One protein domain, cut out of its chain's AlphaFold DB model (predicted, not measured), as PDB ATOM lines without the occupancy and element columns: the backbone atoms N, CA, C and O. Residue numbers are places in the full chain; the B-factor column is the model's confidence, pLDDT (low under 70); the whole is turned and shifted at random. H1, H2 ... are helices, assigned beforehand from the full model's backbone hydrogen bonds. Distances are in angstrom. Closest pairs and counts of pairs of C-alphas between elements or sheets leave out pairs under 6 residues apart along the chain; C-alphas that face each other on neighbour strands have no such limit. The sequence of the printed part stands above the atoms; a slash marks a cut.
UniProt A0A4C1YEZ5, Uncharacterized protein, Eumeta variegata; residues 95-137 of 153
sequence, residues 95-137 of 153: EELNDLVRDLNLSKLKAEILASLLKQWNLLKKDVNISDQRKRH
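Overview. This is residues 95 to 137 of the 153 residues of an uncharacterized protein of Eumeta variegata (UniProt A0A4C1YEZ5). A short helix, H1, and a longer one, H2, fold back on each other as a loose V joined by a tight link; after H2 a long tail without a named element, residues 121 to 137, turns round and runs back along H2 to beyond its first end. The printed part has 43 residues, with two named helices, H1 then H2, and no named strand; the class is all helix, with 22 residues in named elements. It is compact, with a radius of gyration of the C-alphas of 10.5 A, yet elongated, spanning 31 by 20 by 17 A.

Along the chain. H1, residues 95 to 103, begins at C-alpha 95 (202.179, 200.960, 258.606) and is 12.0 A long from first to last C-alpha. H2, residues 108 to 120, is 18.4 A long and ends at C-alpha 120 (201.854, 192.744, 241.999).

Arrangement. H1 and H2 are close but not clearly touching, with the C-alphas of Val 101 and Ala 111 the closest at 6.0 A. They run opposite ways at a steep tilt of 40 degrees. In H1 and H2 every O i to N i+4 pair is within hydrogen-bond range.

Size, cuts and confidence. The C-alphas of Asn 122 and His 137, the two farthest apart, are 31.3 A apart. The printed part has no cut. Its mean pLDDT is 87.8, and residues 132 to 133 are under 70.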
ATOM      1  N   GLU A  95     202.258 199.613 258.031       90.94
ATOM      2  CA  GLU A  95     202.179 200.960 258.606       90.94
ATOM      3  C   GLU A  95     202.522 202.011 257.550       90.94
ATOM      4  O   GLU A  95     201.716 202.895 257.292       90.94
ATOM      5  N   GLU A  96     203.626 201.819 256.831       93.44
ATOM      6  CA  GLU A  96     204.053 202.645 255.702       93.44
ATOM      7  C   GLU A  96     202.991 202.686 254.599       93.44
ATOM      8  O   GLU A  96     202.723 203.742 254.032       93.44
ATOM      9  N   LEU A  97     202.332 201.557 254.306       93.00
ATOM     10  CA  LEU A  97     201.219 201.541 253.356       93.00
ATOM     11  C   LEU A  97     200.042 202.404 253.841       93.00
ATOM     12  O   LEU A  97     199.451 203.136 253.046       93.00
ATOM     13  N   ASN A  98     199.699 202.337 255.130       91.62
ATOM     14  CA  ASN A  98     198.637 203.162 255.712       91.62
ATOM     15  C   ASN A  98     199.020 204.648 255.743       91.62
ATOM     16  O   ASN A  98     198.169 205.504 255.485       91.62
ATOM     17  N   ASP A  99     200.286 204.951 256.016       94.12
ATOM     18  CA  ASP A  99     200.833 206.304 255.993       94.12
ATOM     19  C   ASP A  99     200.780 206.881 254.578       94.12
ATOM     20  O   ASP A  99     200.244 207.966 254.391       94.12
ATOM     21  N   LEU A 100     201.168 206.112 253.556       93.44
ATOM     22  CA  LEU A 100     201.036 206.514 252.152       93.44
ATOM     23  C   LEU A 100     199.586 206.823 251.765       93.44
ATOM     24  O   LEU A 100     199.320 207.812 251.084       93.44
ATOM     25  N   VAL A 101     198.634 205.987 252.190       93.50
ATOM     26  CA  VAL A 101     197.204 206.212 251.920       93.50
ATOM     27  C   VAL A 101     196.715 207.510 252.567       93.50
ATOM     28  O   VAL A 101     195.945 208.246 251.942       93.50
ATOM     29  N   ARG A 102     197.170 207.796 253.791       93.44
ATOM     30  CA  ARG A 102     196.809 208.997 254.552       93.44
ATOM     31  C   ARG A 102     197.469 210.252 253.982       93.44
ATOM     32  O   ARG A 102     196.771 211.217 253.700       93.44
ATOM     33  N   ASP A 103     198.777 210.228 253.762       96.69
ATOM     34  CA  ASP A 103     199.566 211.391 253.343       96.69
ATOM     35  C   ASP A 103     199.204 211.840 251.921       96.69
ATOM     36  O   ASP A 103     199.178 213.033 251.617       96.69
ATOM     37  N   LEU A 104     198.840 210.890 251.053       95.12
ATOM     38  CA  LEU A 104     198.344 211.170 249.704       95.12
ATOM     39  C   LEU A 104     196.832 211.444 249.655       95.12
ATOM     40  O   LEU A 104     196.300 211.694 248.570       95.12
ATOM     41  N   ASN A 105     196.131 211.387 250.794       92.56
ATOM     42  CA  ASN A 105     194.676 211.541 250.900       92.56
ATOM     43  C   ASN A 105     193.913 210.704 249.852       92.56
ATOM     44  O   ASN A 105     193.040 211.201 249.129       92.56
ATOM     45  N   LEU A 106     194.265 209.421 249.721       91.25
ATOM     46  CA  LEU A 106     193.665 208.559 248.705       91.25
ATOM     47  C   LEU A 106     192.222 208.200 249.062       91.25
ATOM     48  O   LEU A 106     191.907 207.809 250.184       91.25
ATOM     49  N   SER A 107     191.337 208.253 248.063       90.44
ATOM     50  CA  SER A 107     190.016 207.639 248.190       90.44
ATOM     51  C   SER A 107     190.140 206.114 248.256       90.44
ATOM     52  O   SER A 107     191.089 205.542 247.718       90.44
ATOM     53  N   LYS A 108     189.148 205.443 248.855       85.56
ATOM     54  CA  LYS A 108     189.135 203.982 249.057       85.56
ATOM     55  C   LYS A 108     189.552 203.185 247.816       85.56
ATOM     56  O   LYS A 108     190.486 202.396 247.871       85.56
ATOM     57  N   LEU A 109     188.911 203.456 246.678       89.25
ATOM     58  CA  LEU A 109     189.199 202.756 245.420       89.25
ATOM     59  C   LEU A 109     190.643 202.972 244.951       89.25
ATOM     60  O   LEU A 109     191.279 202.056 244.440       89.25
ATOM     61  N   LYS A 110     191.184 204.181 245.133       92.56
ATOM     62  CA  LYS A 110     192.567 204.490 244.751       92.56
ATOM     63  C   LYS A 110     193.568 203.800 245.676       92.56
ATOM     64  O   LYS A 110     194.579 203.306 245.187       92.56
ATOM     65  N   ALA A 111     193.274 203.732 246.974       92.38
ATOM     66  CA  ALA A 111     194.089 203.012 247.948       92.38
ATOM     67  C   ALA A 111     194.126 201.500 247.657       92.38
ATOM     68  O   ALA A 111     195.199 200.901 247.660       92.38
ATOM     69  N   GLU A 112     192.982 200.894 247.318       90.94
ATOM     70  CA  GLU A 112     192.893 199.477 246.930       90.94
ATOM     71  C   GLU A 112     193.680 199.177 245.644       90.94
ATOM     72  O   GLU A 112     194.422 198.191 245.584       90.94
ATOM     73  N   ILE A 113     193.574 200.046 244.629       93.06
ATOM     74  CA  ILE A 113     194.357 199.929 243.389       93.06
ATOM     75  C   ILE A 113     195.855 200.035 243.692       93.06
ATOM     76  O   ILE A 113     196.629 199.204 243.218       93.06
ATOM     77  N   LEU A 114     196.268 201.015 244.502       93.44
ATOM     78  CA  LEU A 114     197.666 201.196 244.890       93.44
ATOM     79  C   LEU A 114     198.214 199.948 245.592       93.44
ATOM     80  O   LEU A 114     199.237 199.411 245.175       93.44
ATOM     81  N   ALA A 115     197.517 199.457 246.617       91.94
ATOM     82  CA  ALA A 115     197.932 198.273 247.361       91.94
ATOM     83  C   ALA A 115     198.027 197.032 246.452       91.94
ATOM     84  O   ALA A 115     198.979 196.257 246.550       91.94
ATOM     85  N   SER A 116     197.085 196.876 245.514       91.31
ATOM     86  CA  SER A 116     197.090 195.780 244.536       91.31
ATOM     87  C   SER A 116     198.289 195.850 243.584       91.31
ATOM     88  O   SER A 116     198.916 194.825 243.315       91.31
ATOM     89  N   LEU A 117     198.651 197.050 243.118       93.75
ATOM     90  CA  LEU A 117     199.830 197.266 242.273       93.75
ATOM     91  C   LEU A 117     201.132 196.990 243.032       93.75
ATOM     92  O   LEU A 117     201.988 196.267 242.527       93.75
ATOM     93  N   LEU A 118     201.261 197.495 244.263       93.12
ATOM     94  CA  LEU A 118     202.435 197.251 245.108       93.12
ATOM     95  C   LEU A 118     202.619 195.759 245.410       93.12
ATOM     96  O   LEU A 118     203.744 195.253 245.400       93.12
ATOM     97  N   LYS A 119     201.510 195.033 245.601       90.69
ATOM     98  CA  LYS A 119     201.519 193.574 245.737       90.69
ATOM     99  C   LYS A 119     201.983 192.887 244.455       90.69
ATOM    100  O   LYS A 119     202.831 192.005 244.518       90.69
ATOM    101  N   GLN A 120     201.465 193.301 243.298       92.19
ATOM    102  CA  GLN A 120     201.854 192.744 241.999       92.19
ATOM    103  C   GLN A 120     203.340 192.980 241.684       92.19
ATOM    104  O   GLN A 120     203.978 192.141 241.050       92.19
ATOM    105  N   TRP A 121     203.903 194.099 242.140       93.69
ATOM    106  CA  TRP A 121     205.322 194.424 241.986       93.69
ATOM    107  C   TRP A 121     206.234 193.739 243.010       93.69
ATOM    108  O   TRP A 121     207.446 193.912 242.936       93.69
ATOM    109  N   ASN A 122     205.681 192.940 243.930       90.62
ATOM    110  CA  ASN A 122     206.412 192.324 245.039       90.62
ATOM    111  C   ASN A 122     207.169 193.355 245.899       90.62
ATOM    112  O   ASN A 122     208.262 193.072 246.376       90.62
ATOM    113  N   LEU A 123     206.596 194.551 246.087       92.44
ATOM    114  CA  LEU A 123     207.178 195.616 246.918       92.44
ATOM    115  C   LEU A 123     206.638 195.624 248.354       92.44
ATOM    116  O   LEU A 123     207.112 196.397 249.179       92.44
ATOM    117  N   LEU A 124     205.648 194.782 248.653       91.06
ATOM    118  CA  LEU A 124     205.101 194.608 249.998       91.06
ATOM    119  C   LEU A 124     205.783 193.444 250.713       91.06
ATOM    120  O   LEU A 124     206.116 192.428 250.094       91.06
ATOM    121  N   LYS A 125     205.918 193.551 252.037       89.94
ATOM    122  CA  LYS A 125     206.296 192.402 252.869       89.94
ATOM    123  C   LYS A 125     205.204 191.319 252.836       89.94
ATOM    124  O   LYS A 125     204.024 191.596 252.617       89.94
ATOM    125  N   LYS A 126     205.599 190.056 253.046       84.75
ATOM    126  CA  LYS A 126     204.712 188.874 252.935       84.75
ATOM    127  C   LYS A 126     203.583 188.842 253.972       84.75
ATOM    128  O   LYS A 126     202.591 188.151 253.767       84.75
ATOM    129  N   ASP A 127     203.758 189.553 255.077       82.69
ATOM    130  CA  ASP A 127     202.832 189.689 256.201       82.69
ATOM    131  C   ASP A 127     201.801 190.812 256.010       82.69
ATOM    132  O   ASP A 127     200.840 190.896 256.776       82.69
ATOM    133  N   VAL A 128     201.943 191.650 254.975       82.88
ATOM    134  CA  VAL A 128     200.990 192.733 254.713       82.88
ATOM    135  C   VAL A 128     199.709 192.169 254.113       82.88
ATOM    136  O   VAL A 128     199.660 191.727 252.961       82.88
ATOM    137  N   ASN A 129     198.643 192.210 254.907       78.50
ATOM    138  CA  ASN A 129     197.329 191.753 254.494       78.50
ATOM    139  C   ASN A 129     196.497 192.940 253.993       78.50
ATOM    140  O   ASN A 129     196.175 193.852 254.751       78.50
ATOM    141  N   ILE A 130     196.140 192.927 252.707       76.31
ATOM    142  CA  ILE A 130     195.240 193.927 252.122       76.31
ATOM    143  C   ILE A 130     193.819 193.517 252.508       76.31
ATOM    144  O   ILE A 130     193.224 192.651 251.871       76.31
ATOM    145  N   SER A 131     193.304 194.081 253.599       70.75
ATOM    146  CA  SER A 131     191.933 193.833 254.045       70.75
ATOM    147  C   SER A 131     190.962 194.835 253.438       70.75
ATOM    148  O   SER A 131     191.270 196.026 253.371       70.75
ATOM    149  N   ASP A 132     189.752 194.378 253.122       67.62
ATOM    150  CA  ASP A 132     188.662 195.271 252.746       67.62
ATOM    151  C   ASP A 132     188.355 196.281 253.856       67.62
ATOM    152  O   ASP A 132     188.313 195.967 255.054       67.62
ATOM    153  N   GLN A 133     188.089 197.523 253.456       66.25
ATOM    154  CA  GLN A 133     187.752 198.574 254.406       66.25
ATOM    155  C   GLN A 133     186.418 198.282 255.107       66.25
ATOM    156  O   GLN A 133     185.402 197.985 254.470       66.25
ATOM    157  N   ARG A 134     186.401 198.440 256.438       71.94
ATOM    158  CA  ARG A 134     185.212 198.199 257.268       71.94
ATOM    159  C   ARG A 134     184.080 199.167 256.901       71.94
ATOM    160  O   ARG A 134     184.194 200.379 257.081       71.94
ATOM    161  N   LYS A 135     182.928 198.614 256.518       77.81
ATOM    162  CA  LYS A 135     181.679 199.353 256.248       77.81
ATOM    163  C   LYS A 135     180.941 199.826 257.506       77.81
ATOM    164  O   LYS A 135     179.831 200.327 257.430       77.81
ATOM    165  N   ARG A 136     181.548 199.698 258.693       78.81
ATOM    166  CA  ARG A 136     180.908 200.075 259.966       78.81
ATOM    167  C   ARG A 136     180.512 201.557 260.006       78.81
ATOM    168  O   ARG A 136     179.518 201.893 260.633       78.81
ATOM    169  N   HIS A 137     181.263 202.418 259.320       79.44
ATOM    170  CA  HIS A 137     180.955 203.843 259.217       79.44
ATOM    171  C   HIS A 137     179.673 204.132 258.414       79.44
ATOM    172  O   HIS A 137     179.025 205.131 258.697       79.44
TER     173      HIS A 137